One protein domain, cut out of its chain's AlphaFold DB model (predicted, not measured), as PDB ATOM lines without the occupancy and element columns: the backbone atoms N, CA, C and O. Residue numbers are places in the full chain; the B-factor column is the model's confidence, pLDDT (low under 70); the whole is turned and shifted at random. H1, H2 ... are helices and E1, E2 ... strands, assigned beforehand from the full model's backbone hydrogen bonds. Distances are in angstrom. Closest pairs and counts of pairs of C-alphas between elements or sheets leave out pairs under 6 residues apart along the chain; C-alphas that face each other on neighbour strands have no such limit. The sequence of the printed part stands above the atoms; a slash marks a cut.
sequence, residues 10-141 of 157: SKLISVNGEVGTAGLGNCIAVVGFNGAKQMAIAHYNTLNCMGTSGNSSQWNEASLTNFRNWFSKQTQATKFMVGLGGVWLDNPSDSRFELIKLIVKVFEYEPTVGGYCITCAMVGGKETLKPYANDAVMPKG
ATOM      1  N   SER A  10     140.579  99.983 213.086       42.59
ATOM      2  CA  SER A  10     140.950  98.592 213.316       42.59
ATOM      3  C   SER A  10     141.224  98.403 214.803       42.59
ATOM      4  O   SER A  10     142.287  98.758 215.309       42.59
ATOM      5  N   LYS A  11     140.256  97.833 215.527       39.50
ATOM      6  CA  LYS A  11     140.436  97.396 216.916       39.50
ATOM      7  C   LYS A  11     141.287  96.118 216.945       39.50
ATOM      8  O   LYS A  11     140.818  95.067 217.360       39.50
ATOM      9  N   LEU A  12     142.522  96.181 216.454       46.34
ATOM     10  CA  LEU A  12     143.493  95.112 216.654       46.34
ATOM     11  C   LEU A  12     144.309  95.467 217.881       46.34
ATOM     12  O   LEU A  12     145.316  96.157 217.794       46.34
ATOM     13  N   ILE A  13     143.851  94.982 219.031       44.19
ATOM     14  CA  ILE A  13     144.760  94.715 220.138       44.19
ATOM     15  C   ILE A  13     145.750  93.696 219.576       44.19
ATOM     16  O   ILE A  13     145.363  92.575 219.254       44.19
ATOM     17  N   SER A  14     146.995  94.113 219.367       46.06
ATOM     18  CA  SER A  14     148.066  93.228 218.914       46.06
ATOM     19  C   SER A  14     148.147  92.013 219.856       46.06
ATOM     20  O   SER A  14     148.612  92.139 220.988       46.06
ATOM     21  N   VAL A  15     147.701  90.841 219.394       44.88
ATOM     22  CA  VAL A  15     147.866  89.575 220.134       44.88
ATOM     23  C   VAL A  15     149.298  89.040 219.956       44.88
ATOM     24  O   VAL A  15     149.821  88.384 220.847       44.88
ATOM     25  N   ASN A  16     149.967  89.412 218.851       52.72
ATOM     26  CA  ASN A  16     151.283  88.897 218.438       52.72
ATOM     27  C   ASN A  16     152.389  89.967 218.318       52.72
ATOM     28  O   ASN A  16     153.457  89.686 217.786       52.72
ATOM     29  N   GLY A  17     152.157  91.195 218.784       64.31
ATOM     30  CA  GLY A  17     153.136  92.283 218.681       64.31
ATOM     31  C   GLY A  17     153.101  93.059 217.362       64.31
ATOM     32  O   GLY A  17     154.070  93.761 217.082       64.31
ATOM     33  N   GLU A  18     152.028  92.958 216.562       74.00
ATOM     34  CA  GLU A  18     151.868  93.700 215.302       74.00
ATOM     35  C   GLU A  18     150.431  94.204 215.071       74.00
ATOM     36  O   GLU A  18     149.456  93.555 215.459       74.00
ATOM     37  N   VAL A  19     150.307  95.358 214.413       75.12
ATOM     38  CA  VAL A  19     149.052  95.956 213.925       75.12
ATOM     39  C   VAL A  19     149.278  96.532 212.533       75.12
ATOM     40  O   VAL A  19     150.371  96.996 212.233       75.12
ATOM     41  N   GLY A  20     148.267  96.568 211.672       74.38
ATOM     42  CA  GLY A  20     148.434  97.211 210.373       74.38
ATOM     43  C   GLY A  20     147.129  97.586 209.701       74.38
ATOM     44  O   GLY A  20     146.045  97.258 210.178       74.38
ATOM     45  N   THR A  21     147.243  98.322 208.607       73.50
ATOM     46  CA  THR A  21     146.128  98.917 207.876       73.50
ATOM     47  C   THR A  21     146.448  99.025 206.385       73.50
ATOM     48  O   THR A  21     147.616  99.050 205.999       73.50
ATOM     49  N   ALA A  22     145.415  99.055 205.546       71.50
ATOM     50  CA  ALA A  22     145.519  99.039 204.088       71.50
ATOM     51  C   ALA A  22     144.481  99.967 203.445       71.50
ATOM     52  O   ALA A  22     143.494 100.333 204.080       71.50
ATOM     53  N   GLY A  23     144.686 100.328 202.177       71.00
ATOM     54  CA  GLY A  23     143.828 101.283 201.466       71.00
ATOM     55  C   GLY A  23     144.150 102.741 201.804       71.00
ATOM     56  O   GLY A  23     143.282 103.610 201.736       71.00
ATOM     57  N   LEU A  24     145.395 103.022 202.192       71.69
ATOM     58  CA  LEU A  24     145.880 104.371 202.469       71.69
ATOM     59  C   LEU A  24     146.140 105.136 201.162       71.69
ATOM     60  O   LEU A  24     147.278 105.243 200.712       71.69
ATOM     61  N   GLY A  25     145.086 105.663 200.541       74.88
ATOM     62  CA  GLY A  25     145.213 106.628 199.443       74.88
ATOM     63  C   GLY A  25     145.615 108.003 199.982       74.88
ATOM     64  O   GLY A  25     146.781 108.258 200.266       74.88
ATOM     65  N   ASN A  26     144.616 108.860 200.211       79.12
ATOM     66  CA  ASN A  26     144.771 110.192 200.817       79.12
ATOM     67  C   ASN A  26     144.766 110.155 202.355       79.12
ATOM     68  O   ASN A  26     144.430 111.134 203.006       79.12
ATOM     69  N   CYS A  27     145.055 109.014 202.969       84.56
ATOM     70  CA  CYS A  27     144.958 108.857 204.417       84.56
ATOM     71  C   CYS A  27     146.337 108.909 205.076       84.56
ATOM     72  O   CYS A  27     147.360 108.728 204.422       84.56
ATOM     73  N   ILE A  28     146.352 109.089 206.390       87.94
ATOM     74  CA  ILE A  28     147.468 108.711 207.254       87.94
ATOM     75  C   ILE A  28     147.060 107.516 208.113       87.94
ATOM     76  O   ILE A  28     145.888 107.354 208.469       87.94
ATOM     77  N   ALA A  29     148.044 106.701 208.465       87.88
ATOM     78  CA  ALA A  29     147.921 105.661 209.470       87.88
ATOM     79  C   ALA A  29     148.525 106.161 210.776       87.88
ATOM     80  O   ALA A  29     149.713 106.468 210.815       87.88
ATOM     81  N   VAL A  30     147.735 106.218 211.843       90.00
ATOM     82  CA  VAL A  30     148.201 106.622 213.172       90.00
ATOM     83  C   VAL A  30     148.201 105.412 214.085       90.00
ATOM     84  O   VAL A  30     147.156 104.813 214.338       90.00
ATOM     85  N   VAL A  31     149.382 105.063 214.581       88.56
ATOM     86  CA  VAL A  31     149.587 103.998 215.559       88.56
ATOM     87  C   VAL A  31     149.744 104.624 216.929       88.56
ATOM     88  O   VAL A  31     150.568 105.517 217.108       88.56
ATOM     89  N   GLY A  32     148.950 104.163 217.887       88.81
ATOM     90  CA  GLY A  32     149.013 104.559 219.285       88.81
ATOM     91  C   GLY A  32     149.585 103.431 220.133       88.81
ATOM     92  O   GLY A  32     149.231 102.266 219.936       88.81
ATOM     93  N   PHE A  33     150.445 103.785 221.084       86.06
ATOM     94  CA  PHE A  33     151.086 102.855 222.014       86.06
ATOM     95  C   PHE A  33     150.668 103.191 223.436       86.06
ATOM     96  O   PHE A  33     150.754 104.354 223.838       86.06
ATOM     97  N   ASN A  34     150.262 102.183 224.207       81.06
ATOM     98  CA  ASN A  34     150.038 102.334 225.641       81.06
ATOM     99  C   ASN A  34     151.132 101.619 226.457       81.06
ATOM    100  O   ASN A  34     151.785 100.681 225.991       81.06
ATOM    101  N   GLY A  35     151.340 102.057 227.703       66.94
ATOM    102  CA  GLY A  35     152.358 101.502 228.609       66.94
ATOM    103  C   GLY A  35     152.173 100.018 228.964       66.94
ATOM    104  O   GLY A  35     153.074  99.413 229.536       66.94
ATOM    105  N   ALA A  36     151.045  99.407 228.587       63.81
ATOM    106  CA  ALA A  36     150.772  97.979 228.737       63.81
ATOM    107  C   ALA A  36     151.242  97.138 227.526       63.81
ATOM    108  O   ALA A  36     150.856  95.977 227.400       63.81
ATOM    109  N   LYS A  37     152.081  97.707 226.641       62.69
ATOM    110  CA  LYS A  37     152.575  97.107 225.382       62.69
ATOM    111  C   LYS A  37     151.483  96.821 224.346       62.69
ATOM    112  O   LYS A  37     151.714  96.057 223.410       62.69
ATOM    113  N   GLN A  38     150.304  97.419 224.485       71.31
ATOM    114  CA  GLN A  38     149.267  97.292 223.471       71.31
ATOM    115  C   GLN A  38     149.442  98.396 222.433       71.31
ATOM    116  O   GLN A  38     149.673  99.564 222.757       71.31
ATOM    117  N   MET A  39     149.323  97.994 221.175       76.88
ATOM    118  CA  MET A  39     149.312  98.885 220.026       76.88
ATOM    119  C   MET A  39     147.921  98.876 219.414       76.88
ATOM    120  O   MET A  39     147.262  97.836 219.395       76.88
ATOM    121  N   ALA A  40     147.507 100.021 218.891       79.06
ATOM    122  CA  ALA A  40     146.314 100.164 218.074       79.06
ATOM    123  C   ALA A  40     146.644 101.043 216.871       79.06
ATOM    124  O   ALA A  40     147.518 101.903 216.958       79.06
ATOM    125  N   ILE A  41     145.937 100.855 215.760       81.56
ATOM    126  CA  ILE A  41     146.123 101.649 214.545       81.56
ATOM    127  C   ILE A  41     144.778 102.158 214.037       81.56
ATOM    128  O   ILE A  41     143.777 101.437 214.073       81.56
ATOM    129  N   ALA A  42     144.761 103.408 213.587       80.00
ATOM    130  CA  ALA A  42     143.595 104.068 213.025       80.00
ATOM    131  C   ALA A  42     143.947 104.798 211.726       80.00
ATOM    132  O   ALA A  42     145.067 105.277 211.535       80.00
ATOM    133  N   HIS A  43     142.959 104.892 210.846       78.44
ATOM    134  CA  HIS A  43     143.023 105.657 209.611       78.44
ATOM    135  C   HIS A  43     142.439 107.049 209.795       78.44
ATOM    136  O   HIS A  43     141.353 107.214 210.353       78.44
ATOM    137  N   TYR A  44     143.122 108.040 209.238       81.75
ATOM    138  CA  TYR A  44     142.587 109.386 209.121       81.75
ATOM    139  C   TYR A  44     142.710 109.865 207.678       81.75
ATOM    140  O   TYR A  44     143.813 109.977 207.152       81.75
ATOM    141  N   ASN A  45     141.577 110.138 207.030       80.38
ATOM    142  CA  ASN A  45     141.570 110.715 205.690       80.38
ATOM    143  C   ASN A  45     141.914 112.202 205.780       80.38
ATOM    144  O   ASN A  45     141.188 112.973 206.416       80.38
ATOM    145  N   THR A  46     143.011 112.600 205.144       79.50
ATOM    146  CA  THR A  46     143.524 113.967 205.239       79.50
ATOM    147  C   THR A  46     142.643 114.961 204.488       79.50
ATOM    148  O   THR A  46     142.684 116.147 204.791       79.50
ATOM    149  N   LEU A  47     141.747 114.511 203.603       75.75
ATOM    150  CA  LEU A  47     140.735 115.393 203.008       75.75
ATOM    151  C   LEU A  47     139.858 116.079 204.073       75.75
ATOM    152  O   LEU A  47     139.403 117.196 203.854       75.75
ATOM    153  N   ASN A  48     139.674 115.474 205.255       70.19
ATOM    154  CA  ASN A  48     138.900 116.075 206.352       70.19
ATOM    155  C   ASN A  48     139.619 117.222 207.072       70.19
ATOM    156  O   ASN A  48     139.003 117.933 207.872       70.19
ATOM    157  N   CYS A  49     140.925 117.365 206.859       70.62
ATOM    158  CA  CYS A  49     141.659 118.541 207.287       70.62
ATOM    159  C   CYS A  49     142.070 119.421 206.110       70.62
ATOM    160  O   CYS A  49     142.680 120.443 206.370       70.62
ATOM    161  N   MET A  50     141.711 119.127 204.858       69.88
ATOM    162  CA  MET A  50     141.952 120.081 203.777       69.88
ATOM    163  C   MET A  50     140.993 121.278 203.883       69.88
ATOM    164  O   MET A  50     139.775 121.117 203.948       69.88
ATOM    165  N   GLY A  51     141.545 122.489 203.925       59.56
ATOM    166  CA  GLY A  51     140.800 123.742 203.873       59.56
ATOM    167  C   GLY A  51     140.052 123.885 202.546       59.56
ATOM    168  O   GLY A  51     140.484 123.382 201.508       59.56
ATOM    169  N   THR A  52     138.914 124.575 202.569       52.78
ATOM    170  CA  THR A  52     138.173 124.903 201.348       52.78
ATOM    171  C   THR A  52     138.938 125.925 200.503       52.78
ATOM    172  O   THR A  52     139.719 126.730 201.017       52.78
ATOM    173  N   SER A  53     138.716 125.888 199.187       45.88
ATOM    174  CA  SER A  53     139.320 126.782 198.191       45.88
ATOM    175  C   SER A  53     138.990 128.251 198.493       45.88
ATOM    176  O   SER A  53     137.961 128.763 198.057       45.88
ATOM    177  N   GLY A  54     139.830 128.918 199.282       49.75
ATOM    178  CA  GLY A  54     139.632 130.315 199.672       49.75
ATOM    179  C   GLY A  54     140.472 130.789 200.858       49.75
ATOM    180  O   GLY A  54     140.606 131.995 201.034       49.75
ATOM    181  N   ASN A  55     141.065 129.882 201.646       47.03
ATOM    182  CA  ASN A  55     141.899 130.248 202.795       47.03
ATOM    183  C   ASN A  55     143.309 129.647 202.679       47.03
ATOM    184  O   ASN A  55     143.470 128.486 202.307       47.03
ATOM    185  N   SER A  56     144.334 130.451 202.959       46.06
ATOM    186  CA  SER A  56     145.740 130.162 202.644       46.06
ATOM    187  C   SER A  56     146.427 129.155 203.576       46.06
ATOM    188  O   SER A  56     147.530 128.716 203.263       46.06
ATOM    189  N   SER A  57     145.790 128.714 204.667       53.44
ATOM    190  CA  SER A  57     146.214 127.506 205.385       53.44
ATOM    191  C   SER A  57     145.387 126.318 204.900       53.44
ATOM    192  O   SER A  57     144.287 126.047 205.377       53.44
ATOM    193  N   GLN A  58     145.927 125.587 203.922       66.38
ATOM    194  CA  GLN A  58     145.280 124.413 203.325       66.38
ATOM    195  C   GLN A  58     144.969 123.293 204.331       66.38
ATOM    196  O   GLN A  58     144.300 122.344 203.948       66.38
ATOM    197  N   TRP A  59     145.414 123.381 205.589       75.88
ATOM    198  CA  TRP A  59     145.253 122.329 206.585       75.88
ATOM    199  C   TRP A  59     144.587 122.821 207.887       75.88
ATOM    200  O   TRP A  59     145.080 123.720 208.564       75.88
ATOM    201  N   ASN A  60     143.467 122.201 208.264       77.56
ATOM    202  CA  ASN A  60     142.718 122.403 209.501       77.56
ATOM    203  C   ASN A  60     143.314 121.546 210.628       77.56
ATOM    204  O   ASN A  60     142.959 120.378 210.812       77.56
ATOM    205  N   GLU A  61     144.196 122.161 211.410       83.94
ATOM    206  CA  GLU A  61     144.844 121.540 212.566       83.94
ATOM    207  C   GLU A  61     143.858 121.016 213.616       83.94
ATOM    208  O   GLU A  61     144.058 119.926 214.148       83.94
ATOM    209  N   ALA A  62     142.768 121.743 213.888       81.75
ATOM    210  CA  ALA A  62     141.798 121.345 214.907       81.75
ATOM    211  C   ALA A  62     141.159 119.983 214.588       81.75
ATOM    212  O   ALA A  62     140.945 119.174 215.491       81.75
ATOM    213  N   SER A  63     140.915 119.700 213.305       82.12
ATOM    214  CA  SER A  63     140.393 118.405 212.849       82.12
ATOM    215  C   SER A  63     141.342 117.255 213.216       82.12
ATOM    216  O   SER A  63     140.911 116.235 213.763       82.12
ATOM    217  N   LEU A  64     142.648 117.440 212.997       84.06
ATOM    218  CA  LEU A  64     143.657 116.427 213.303       84.06
ATOM    219  C   LEU A  64     143.896 116.282 214.818       84.06
ATOM    220  O   LEU A  64     144.002 115.163 215.325       84.06
ATOM    221  N   THR A  65     143.906 117.394 215.556       87.19
ATOM    222  CA  THR A  65     144.018 117.409 217.024       87.19
ATOM    223  C   THR A  65     142.835 116.713 217.694       87.19
ATOM    224  O   THR A  65     143.023 115.923 218.622       87.19
ATOM    225  N   ASN A  66     141.613 116.935 217.206       82.56
ATOM    226  CA  ASN A  66     140.422 116.252 217.714       82.56
ATOM    227  C   ASN A  66     140.499 114.741 217.486       82.56
ATOM    228  O   ASN A  66     140.195 113.965 218.395       82.56
ATOM    229  N   PHE A  67     140.966 114.325 216.306       84.12
ATOM    230  CA  PHE A  67     141.214 112.917 216.024       84.12
ATOM    231  C   PHE A  67     142.262 112.321 216.979       84.12
ATOM    232  O   PHE A  67     141.993 111.273 217.568       84.12
ATOM    233  N   ARG A  68     143.397 113.000 217.215       87.69
ATOM    234  CA  ARG A  68     144.398 112.564 218.207       87.69
ATOM    235  C   ARG A  68     143.770 112.376 219.583       87.69
ATOM    236  O   ARG A  68     143.911 111.308 220.163       87.69
ATOM    237  N   ASN A  69     143.056 113.378 220.090       86.81
ATOM    238  CA  ASN A  69     142.472 113.342 221.434       86.81
ATOM    239  C   ASN A  69     141.458 112.207 221.593       86.81
ATOM    240  O   ASN A  69     141.456 111.498 222.604       86.81
ATOM    241  N   TRP A  70     140.610 112.009 220.584       84.94
ATOM    242  CA  TRP A  70     139.695 110.878 220.553       84.94
ATOM    243  C   TRP A  70     140.459 109.550 220.538       84.94
ATOM    244  O   TRP A  70     140.166 108.676 221.354       84.94
ATOM    245  N   PHE A  71     141.469 109.410 219.678       83.69
ATOM    246  CA  PHE A  71     142.239 108.177 219.551       83.69
ATOM    247  C   PHE A  71     142.986 107.842 220.847       83.69
ATOM    248  O   PHE A  71     142.892 106.708 221.325       83.69
ATOM    249  N   SER A  72     143.616 108.835 221.487       86.94
ATOM    250  CA  SER A  72     144.211 108.709 222.823       86.94
ATOM    251  C   SER A  72     143.189 108.238 223.852       86.94
ATOM    252  O   SER A  72     143.472 107.321 224.614       86.94
ATOM    253  N   LYS A  73     141.980 108.813 223.868       83.94
ATOM    254  CA  LYS A  73     140.927 108.417 224.815       83.94
ATOM    255  C   LYS A  73     140.470 106.971 224.605       83.94
ATOM    256  O   LYS A  73     140.253 106.263 225.585       83.94
ATOM    257  N   GLN A  74     140.320 106.531 223.354       78.38
ATOM    258  CA  GLN A  74     139.860 105.172 223.036       78.38
ATOM    259  C   GLN A  74     140.915 104.097 223.322       78.38
ATOM    260  O   GLN A  74     140.569 102.975 223.683       78.38
ATOM    261  N   THR A  75     142.194 104.424 223.137       77.25
ATOM    262  CA  THR A  75     143.297 103.446 223.181       77.25
ATOM    263  C   THR A  75     144.187 103.572 224.411       77.25
ATOM    264  O   THR A  75     145.006 102.692 224.670       77.25
ATOM    265  N   GLN A  76     144.034 104.664 225.166       84.62
ATOM    266  CA  GLN A  76     144.958 105.094 226.217       84.62
ATOM    267  C   GLN A  76     146.394 105.281 225.698       84.62
ATOM    268  O   GLN A  76     147.360 105.078 226.433       84.62
ATOM    269  N   ALA A  77     146.545 105.636 224.418       86.50
ATOM    270  CA  ALA A  77     147.849 105.849 223.813       86.50
ATOM    271  C   ALA A  77     148.558 107.074 224.409       86.50
ATOM    272  O   ALA A  77     147.978 108.159 224.509       86.50
ATOM    273  N   THR A  78     149.830 106.898 224.761       88.94
ATOM    274  CA  THR A  78     150.723 107.945 225.283       88.94
ATOM    275  C   THR A  78     151.823 108.327 224.297       88.94
ATOM    276  O   THR A  78     152.432 109.383 224.442       88.94
ATOM    277  N   LYS A  79     152.065 107.493 223.282       91.00
ATOM    278  CA  LYS A  79     153.020 107.723 222.192       91.00
ATOM    279  C   LYS A  79     152.352 107.404 220.859       91.00
ATOM    280  O   LYS A  79     151.466 106.546 220.808       91.00
ATOM    281  N   PHE A  80     152.810 108.063 219.795       92.88
ATOM    282  CA  PHE A  80     152.307 107.866 218.441       92.88
ATOM    283  C   PHE A  80     153.427 107.599 217.436       92.88
ATOM    284  O   PHE A  80     154.552 108.066 217.594       92.88
ATOM    285  N   MET A  81     153.091 106.857 216.386       93.06
ATOM    286  CA  MET A  81     153.841 106.815 215.132       93.06
ATOM    287  C   MET A  81     152.854 107.006 213.983       93.06
ATOM    288  O   MET A  81     151.708 106.564 214.070       93.06
ATOM    289  N   VAL A  82     153.287 107.662 212.909       93.56
ATOM    290  CA  VAL A  82     152.412 108.031 211.792       93.56
ATOM    291  C   VAL A  82     153.031 107.626 210.458       93.56
ATOM    292  O   VAL A  82     154.169 107.976 210.164       93.56
ATOM    293  N   GLY A  83     152.276 106.898 209.638       91.00
ATOM    294  CA  GLY A  83     152.626 106.588 208.250       91.00
ATOM    295  C   GLY A  83     151.774 107.383 207.264       91.00
ATOM    296  O   GLY A  83     150.588 107.615 207.514       91.00
ATOM    297  N   LEU A  84     152.364 107.786 206.139       90.00
ATOM    298  CA  LEU A  84     151.660 108.489 205.062       90.00
ATOM    299  C   LEU A  84     151.021 107.509 204.068       90.00
ATOM    300  O   LEU A  84     151.568 106.446 203.789       90.00
ATOM    301  N   GLY A  85     149.879 107.874 203.495       85.25
ATOM    302  CA  GLY A  85     149.296 107.137 202.376       85.25
ATOM    303  C   GLY A  85     150.059 107.306 201.066       85.25
ATOM    304  O   GLY A  85     150.866 108.224 200.913       85.25
ATOM    305  N   GLY A  86     149.798 106.404 200.119       80.19
ATOM    306  CA  GLY A  86     150.537 106.293 198.858       80.19
ATOM    307  C   GLY A  86     150.522 107.574 198.023       80.19
ATOM    308  O   GLY A  86     151.560 107.973 197.506       80.19
ATOM    309  N   VAL A  87     149.398 108.299 198.001       81.06
ATOM    310  CA  VAL A  87     149.276 109.552 197.229       81.06
ATOM    311  C   VAL A  87     150.290 110.605 197.689       81.06
ATOM    312  O   VAL A  87     150.818 111.364 196.878       81.06
ATOM    313  N   TRP A  88     150.617 110.624 198.982       83.25
ATOM    314  CA  TRP A  88     151.584 111.563 199.548       83.25
ATOM    315  C   TRP A  88     153.036 111.180 199.240       83.25
ATOM    316  O   TRP A  88     153.917 112.034 199.314       83.25
ATOM    317  N   LEU A  89     153.311 109.926 198.871       73.19
ATOM    318  CA  LEU A  89     154.622 109.528 198.355       73.19
ATOM    319  C   LEU A  89     154.785 109.896 196.885       73.19
ATOM    320  O   LEU A  89     155.807 110.479 196.525       73.19
ATOM    321  N   ASP A  90     153.767 109.586 196.086       72.06
ATOM    322  CA  ASP A  90     153.792 109.727 194.629       72.06
ATOM    323  C   ASP A  90     153.748 111.202 194.185       72.06
ATOM    324  O   ASP A  90     154.144 111.528 193.067       72.06
ATOM    325  N   ASN A  91     153.305 112.110 195.064       68.06
ATOM    326  CA  ASN A  91     153.192 113.540 194.781       68.06
ATOM    327  C   ASN A  91     153.956 114.410 195.807       68.06
ATOM    328  O   ASN A  91     153.356 114.943 196.751       68.06
ATOM    329  N   PRO A  92     155.289 114.562 195.660       68.00
ATOM    330  CA  PRO A  92     156.080 115.461 196.494       68.00
ATOM    331  C   PRO A  92     155.747 116.921 196.150       68.00
ATOM    332  O   PRO A  92     156.309 117.509 195.234       68.00
ATOM    333  N   SER A  93     154.809 117.498 196.896       77.25
ATOM    334  CA  SER A  93     154.335 118.877 196.736       77.25
ATOM    335  C   SER A  93     154.430 119.650 198.051       77.25
ATOM    336  O   SER A  93     154.514 119.050 199.125       77.25
ATOM    337  N   ASP A  94     154.336 120.979 197.991       78.12
ATOM    338  CA  ASP A  94     154.246 121.838 199.184       78.12
ATOM    339  C   ASP A  94     153.132 121.380 200.133       78.12
ATOM    340  O   ASP A  94     153.314 121.339 201.346       78.12
ATOM    341  N   SER A  95     152.012 120.909 199.577       78.06
ATOM    342  CA  SER A  95     150.894 120.371 200.353       78.06
ATOM    343  C   SER A  95     151.299 119.170 201.223       78.06
ATOM    344  O   SER A  95     150.918 119.105 202.393       78.06
ATOM    345  N   ARG A  96     152.144 118.264 200.703       83.75
ATOM    346  CA  ARG A  96     152.716 117.144 201.472       83.75
ATOM    347  C   ARG A  96     153.614 117.647 202.605       83.75
ATOM    348  O   ARG A  96     153.539 117.121 203.714       83.75
ATOM    349  N   PHE A  97     154.475 118.629 202.342       86.06
ATOM    350  CA  PHE A  97     155.374 119.170 203.365       86.06
ATOM    351  C   PHE A  97     154.601 119.863 204.491       86.06
ATOM    352  O   PHE A  97     154.915 119.662 205.664       86.06
ATOM    353  N   GLU A  98     153.552 120.610 204.155       86.75
ATOM    354  CA  GLU A  98     152.669 121.226 205.146       86.75
ATOM    355  C   GLU A  98     151.888 120.182 205.958       86.75
ATOM    356  O   GLU A  98     151.772 120.314 207.178       86.75
ATOM    357  N   LEU A  99     151.444 119.085 205.332       87.25
ATOM    358  CA  LEU A  99     150.862 117.950 206.050       87.25
ATOM    359  C   LEU A  99     151.864 117.329 207.038       87.25
ATOM    360  O   LEU A  99     151.502 117.068 208.183       87.25
ATOM    361  N   ILE A 100     153.121 117.116 206.631       90.56
ATOM    362  CA  ILE A 100     154.171 116.582 207.514       90.56
ATOM    363  C   ILE A 100     154.394 117.514 208.708       90.56
ATOM    364  O   ILE A 100     154.390 117.044 209.844       90.56
ATOM    365  N   LYS A 101     154.519 118.828 208.480       91.00
ATOM    366  CA  LYS A 101     154.649 119.816 209.565       91.00
ATOM    367  C   LYS A 101     153.467 119.747 210.529       91.00
ATOM    368  O   LYS A 101     153.662 119.774 211.743       91.00
ATOM    369  N   LEU A 102     152.249 119.614 210.001       90.31
ATOM    370  CA  LEU A 102     151.051 119.487 210.821       90.31
ATOM    371  C   LEU A 102     151.050 118.186 211.642       90.31
ATOM    372  O   LEU A 102     150.716 118.209 212.826       90.31
ATOM    373  N   ILE A 103     151.453 117.062 211.047       93.00
ATOM    374  CA  ILE A 103     151.565 115.780 211.754       93.00
ATOM    375  C   ILE A 103     152.603 115.871 212.872       93.00
ATOM    376  O   ILE A 103     152.299 115.475 213.996       93.00
ATOM    377  N   VAL A 104     153.782 116.437 212.599       94.75
ATOM    378  CA  VAL A 104     154.827 116.655 213.612       94.75
ATOM    379  C   VAL A 104     154.285 117.508 214.754       94.75
ATOM    380  O   VAL A 104     154.482 117.166 215.914       94.75
ATOM    381  N   LYS A 105     153.546 118.576 214.445       94.12
ATOM    382  CA  LYS A 105     152.954 119.452 215.460       94.12
ATOM    383  C   LYS A 105     151.918 118.737 216.337       94.12
ATOM    384  O   LYS A 105     151.911 118.938 217.545       94.12
ATOM    385  N   VAL A 106     151.033 117.933 215.745       93.25
ATOM    386  CA  VAL A 106     149.921 117.300 216.477       93.25
ATOM    387  C   VAL A 106     150.362 116.025 217.196       93.25
ATOM    388  O   VAL A 106     149.954 115.788 218.331       93.25
ATOM    389  N   PHE A 107     151.171 115.190 216.549       94.25
ATOM    390  CA  PHE A 107     151.549 113.865 217.044       94.25
ATOM    391  C   PHE A 107     152.968 113.781 217.597       94.25
ATOM    392  O   PHE A 107     153.323 112.722 218.110       94.25
ATOM    393  N   GLU A 108     153.758 114.854 217.494       95.31
ATOM    394  CA  GLU A 108     155.167 114.886 217.914       95.31
ATOM    395  C   GLU A 108     155.995 113.792 217.218       95.31
ATOM    396  O   GLU A 108     156.913 113.203 217.788       95.31
ATOM    397  N   TYR A 109     155.640 113.492 215.965       93.88
ATOM    398  CA  TYR A 109     156.242 112.425 215.176       93.88
ATOM    399  C   TYR A 109     156.425 112.849 213.721       93.88
ATOM    400  O   TYR A 109     155.477 113.296 213.080       93.88
ATOM    401  N   GLU A 110     157.631 112.663 213.187       93.38
ATOM    402  CA  GLU A 110     157.932 112.875 211.771       93.38
ATOM    403  C   GLU A 110     157.689 111.582 210.974       93.38
ATOM    404  O   GLU A 110     158.355 110.574 211.232       93.38
ATOM    405  N   PRO A 111     156.747 111.568 210.011       90.06
ATOM    406  CA  PRO A 111     156.499 110.395 209.182       90.06
ATOM    407  C   PRO A 111     157.705 110.041 208.310       90.06
ATOM    408  O   PRO A 111     158.057 110.775 207.390       90.06
ATOM    409  N   THR A 112     158.299 108.875 208.554       84.25
ATOM    410  CA  THR A 112     159.433 108.352 207.768       84.25
ATOM    411  C   THR A 112     159.037 107.253 206.786       84.25
ATOM    412  O   THR A 112     159.853 106.821 205.973       84.25
ATOM    413  N   VAL A 113     157.783 106.799 206.837       86.25
ATOM    414  CA  VAL A 113     157.247 105.755 205.961       86.25
ATOM    415  C   VAL A 113     155.986 106.227 205.250       86.25
ATOM    416  O   VAL A 113     155.207 107.021 205.786       86.25
ATOM    417  N   GLY A 114     155.737 105.665 204.071       83.94
ATOM    418  CA  GLY A 114     154.437 105.763 203.431       83.94
ATOM    419  C   GLY A 114     154.149 104.593 202.503       83.94
ATOM    420  O   GLY A 114     155.059 103.863 202.115       83.94
ATOM    421  N   GLY A 115     152.881 104.408 202.162       79.81
ATOM    422  CA  GLY A 115     152.438 103.360 201.252       79.81
ATOM    423  C   GLY A 115     150.933 103.156 201.319       79.81
ATOM    424  O   GLY A 115     150.249 103.723 202.165       79.81
ATOM    425  N   TYR A 116     150.413 102.308 200.436       77.38
ATOM    426  CA  TYR A 116     148.996 101.925 200.445       77.38
ATOM    427  C   TYR A 116     148.644 100.984 201.605       77.38
ATOM    428  O   TYR A 116     147.470 100.857 201.961       77.38
ATOM    429  N   CYS A 117     149.660 100.366 202.210       76.31
ATOM    430  CA  CYS A 117     149.571  99.530 203.398       76.31
ATOM    431  C   CYS A 117     150.650  99.956 204.394       76.31
ATOM    432  O   CYS A 117     151.782 100.225 203.999       76.31
ATOM    433  N   ILE A 118     150.317  99.978 205.680       81.25
ATOM    434  CA  ILE A 118     151.263 100.263 206.758       81.25
ATOM    435  C   ILE A 118     151.078  99.226 207.861       81.25
ATOM    436  O   ILE A 118     149.965  99.005 208.336       81.25
ATOM    437  N   THR A 119     152.183  98.635 208.297       80.62
ATOM    438  CA  THR A 119     152.249  97.710 209.432       80.62
ATOM    439  C   THR A 119     153.173  98.289 210.494       80.62
ATOM    440  O   THR A 119     154.252  98.783 210.176       80.62
ATOM    441  N   CYS A 120     152.774  98.205 211.756       83.06
ATOM    442  CA  CYS A 120     153.614  98.446 212.914       83.06
ATOM    443  C   CYS A 120     153.863  97.137 213.650       83.06
ATOM    444  O   CYS A 120     152.921  96.407 213.947       83.06
ATOM    445  N   ALA A 121     155.121  96.871 213.972       79.50
ATOM    446  CA  ALA A 121     155.554  95.667 214.664       79.50
ATOM    447  C   ALA A 121     156.576  95.997 215.754       79.50
ATOM    448  O   ALA A 121     157.323  96.972 215.636       79.50
ATOM    449  N   MET A 122     156.657  95.152 216.780       76.94
ATOM    450  CA  MET A 122     157.752  95.172 217.751       76.94
ATOM    451  C   MET A 122     158.900  94.283 217.259       76.94
ATOM    452  O   MET A 122     158.832  93.061 217.360       76.94
ATOM    453  N   VAL A 123     159.981  94.880 216.751       75.12
ATOM    454  CA  VAL A 123     161.164  94.152 216.258       75.12
ATOM    455  C   VAL A 123     162.333  94.397 217.205       75.12
ATOM    456  O   VAL A 123     162.752  95.535 217.400       75.12
ATOM    457  N   GLY A 124     162.850  93.339 217.839       73.25
ATOM    458  CA  GLY A 124     163.965  93.463 218.788       73.25
ATOM    459  C   GLY A 124     163.669  94.406 219.964       73.25
ATOM    460  O   GLY A 124     164.561  95.110 220.430       73.25
ATOM    461  N   GLY A 125     162.406  94.474 220.400       74.12
ATOM    462  CA  GLY A 125     161.959  95.372 221.470       74.12
ATOM    463  C   GLY A 125     161.746  96.830 221.051       74.12
ATOM    464  O   GLY A 125     161.503  97.658 221.923       74.12
ATOM    465  N   LYS A 126     161.813  97.153 219.753       80.62
ATOM    466  CA  LYS A 126     161.578  98.504 219.225       80.62
ATOM    467  C   LYS A 126     160.343  98.556 218.333       80.62
ATOM    468  O   LYS A 126     160.137  97.665 217.506       80.62
ATOM    469  N   GLU A 127     159.567  99.628 218.458       83.94
ATOM    470  CA  GLU A 127     158.461  99.915 217.545       83.94
ATOM    471  C   GLU A 127     159.008 100.207 216.139       83.94
ATOM    472  O   GLU A 127     159.889 101.051 215.969       83.94
ATOM    473  N   THR A 128     158.513  99.506 215.122       84.62
ATOM    474  CA  THR A 128     158.950  99.676 213.729       84.62
ATOM    475  C   THR A 128     157.747  99.775 212.803       84.62
ATOM    476  O   THR A 128     156.915  98.869 212.780       84.62
ATOM    477  N   LEU A 129     157.693 100.836 211.993       84.81
ATOM    478  CA  LEU A 129     156.728 100.985 210.905       84.81
ATOM    479  C   LEU A 129     157.294 100.464 209.577       84.81
ATOM    480  O   LEU A 129     158.464 100.683 209.266       84.81
ATOM    481  N   LYS A 130     156.455  99.793 208.782       82.94
ATOM    482  CA  LYS A 130     156.795  99.195 207.480       82.94
ATOM    483  C   LYS A 130     155.693  99.480 206.447       82.94
ATOM    484  O   LYS A 130     154.522  99.367 206.805       82.94
ATOM    485  N   PRO A 131     156.026  99.790 205.178       76.69
ATOM    486  CA  PRO A 131     155.054 100.175 204.145       76.69
ATOM    487  C   PRO A 131     154.473  98.999 203.338       76.69
ATOM    488  O   PRO A 131     154.095  99.147 202.178       76.69
ATOM    489  N   TYR A 132     154.441  97.804 203.920       69.75
ATOM    490  CA  TYR A 132     153.913  96.600 203.284       69.75
ATOM    491  C   TYR A 132     153.084  95.793 204.276       69.75
ATOM    492  O   TYR A 132     153.259  95.899 205.496       69.75
ATOM    493  N   ALA A 133     152.153  95.009 203.737       62.91
ATOM    494  CA  ALA A 133     151.318  94.117 204.521       62.91
ATOM    495  C   ALA A 133     152.142  92.958 205.105       62.91
ATOM    496  O   ALA A 133     153.084  92.479 204.476       62.91
ATOM    497  N   ASN A 134     151.778  92.510 206.307       63.59
ATOM    498  CA  ASN A 134     152.191  91.215 206.831       63.59
ATOM    499  C   ASN A 134     150.999  90.256 206.745       63.59
ATOM    500  O   ASN A 134     150.128  90.248 207.618       63.59
ATOM    501  N   ASP A 135     150.975  89.442 205.692       58.03
ATOM    502  CA  ASP A 135     149.875  88.517 205.393       58.03
ATOM    503  C   ASP A 135     149.683  87.429 206.465       58.03
ATOM    504  O   ASP A 135     148.618  86.819 206.541       58.03
ATOM    505  N   ALA A 136     150.682  87.193 207.324       57.44
ATOM    506  CA  ALA A 136     150.576  86.245 208.434       57.44
ATOM    507  C   ALA A 136     149.773  86.795 209.627       57.44
ATOM    508  O   ALA A 136     149.310  86.020 210.464       57.44
ATOM    509  N   VAL A 137     149.615  88.120 209.720       52.12
ATOM    510  CA  VAL A 137     148.937  88.793 210.843       52.12
ATOM    511  C   VAL A 137     147.678  89.532 210.392       52.12
ATOM    512  O   VAL A 137     146.752  89.706 211.184       52.12
ATOM    513  N   MET A 138     147.599  89.936 209.124       52.03
ATOM    514  CA  MET A 138     146.417  90.592 208.571       52.03
ATOM    515  C   MET A 138     145.338  89.559 208.194       52.03
ATOM    516  O   MET A 138     145.579  88.712 207.335       52.03
ATOM    517  N   PRO A 139     144.128  89.611 208.786       46.97
ATOM    518  CA  PRO A 139     143.011  88.756 208.391       46.97
ATOM    519  C   PRO A 139     142.728  88.818 206.884       46.97
ATOM    520  O   PRO A 139     142.788  89.885 206.270       46.97
ATOM    521  N   LYS A 140     142.330  87.697 206.273       46.91
ATOM    522  CA  LYS A 140     141.810  87.709 204.894       46.91
ATOM    523  C   LYS A 140     140.654  88.715 204.782       46.91
ATOM    524  O   LYS A 140     139.736  88.683 205.593       46.91
ATOM    525  N   GLY A 141     140.700  89.601 203.784       47.34
ATOM    526  CA  GLY A 141     139.692  90.656 203.603       47.34
ATOM    527  C   GLY A 141     139.903  91.899 204.478       47.34
ATOM    528  O   GLY A 141     138.999  92.719 204.588       47.34
TER     529      GLY A 141
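This is residues 10 to 141 of the 157 residues of an uncharacterized protein of Pseudomonas sp. MSSRFD41 (UniProt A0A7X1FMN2). Two small three-stranded sheets lie face to face as a sandwich, their strands nearly aligned, and two helices, H2 and H4, cover the other face of the sheet E3 E2 E4, which is the middle layer. The short helices H1 and H3 lie near the ends of its strands. The printed part has 132 residues with four named helices and six named strands, in the order E1 E2 E3 H1 H2 E4 H3 H4 E5 E6; the sheets run E3 E2 E4 and E1 E5 E6, both antiparallel, and the class is mixed. The whole is compact, with a radius of gyration of the C-alphas of 14.5 A, yet elongated in outline, spanning 47 by 29 by 26 A.

E2, residues 27 to 33, is the inner strand between E3, residues 39 to 45, and E4, residues 79 to 84. E2 and E3 form a hairpin, with N 30 and O 42 2.8 A apart; across E2 and E4, N 31 and O 81 are 2.8 A apart, both within hydrogen-bond range. H2, residues 61 to 75, is on this sheet at a height over the sheet of 8.2 A, over E2 and slantwise to it at 40 degrees on the local plane. H4, residues 94 to 107, is on the same face at 10.0 A, over E4 and along it at 10 degrees on the local plane; with H2 it makes two layers, helices on one face of a sheet. H4 touches H2 with its residues 102 to 107 alone, the closest C-alphas being those of Thr 65 and Val 106, 5.9 A, at a steep tilt of 42 degrees, the same way. H1, residues 46 to 49, only grazes the sheet and touches H2, the C-alphas of Cys 49 and Ser 63 being closest at 5.7 A. H3, residues 86 to 90, also only grazes it and is close to H4 but not clearly touching, with Trp 88 and Arg 96 closest at 6.0 A between C-alphas. E3, H1, H2 and E4 form a split strand-helix-strand unit, two strands running the same way with E2 between them, its crossover right-handed. The second sheet has E5, residues 117 to 123, between E1, residues 18 to 22, and E6, residues 126 to 130; N 120 and O 19 are 2.7 A apart, and in the hairpin E5 and E6, N 128 and O 121 are 2.8 A apart, within hydrogen-bond range. The two sheets form a sandwich, two sheets face to face, their facing parts 9.0 A centre to centre and the strands at 14 degrees; the closest C-alphas of E1 and E3 are those of Val 19 and Ile 41, 6.4 A. In H2, H3 and H4 every O i to N i+4 pair is within hydrogen-bond range; H1 is too short for one.

E2 begins at C-alpha 27, (144.958, 108.857, 204.417), and is 19.6 A long; E3 is 20.1 A, E4 17.2 A and E5 18.1 A. H2 is 21.0 A long and H4 19.7 A. E1 begins at C-alpha 18, (151.868, 93.700, 215.302), and E6 ends at C-alpha 130, (156.795, 99.195, 207.480).

The two C-alphas farthest apart are those of Gly 54 and Gly 124, 48.1 A. The printed part has no cut; the link from H1 to H2 is long. Mean pLDDT of the printed part is 76.0, and it is under 70 in residues 10 to 17, 35 to 37, 50 to 58, 91 to 92 and 132 to 141.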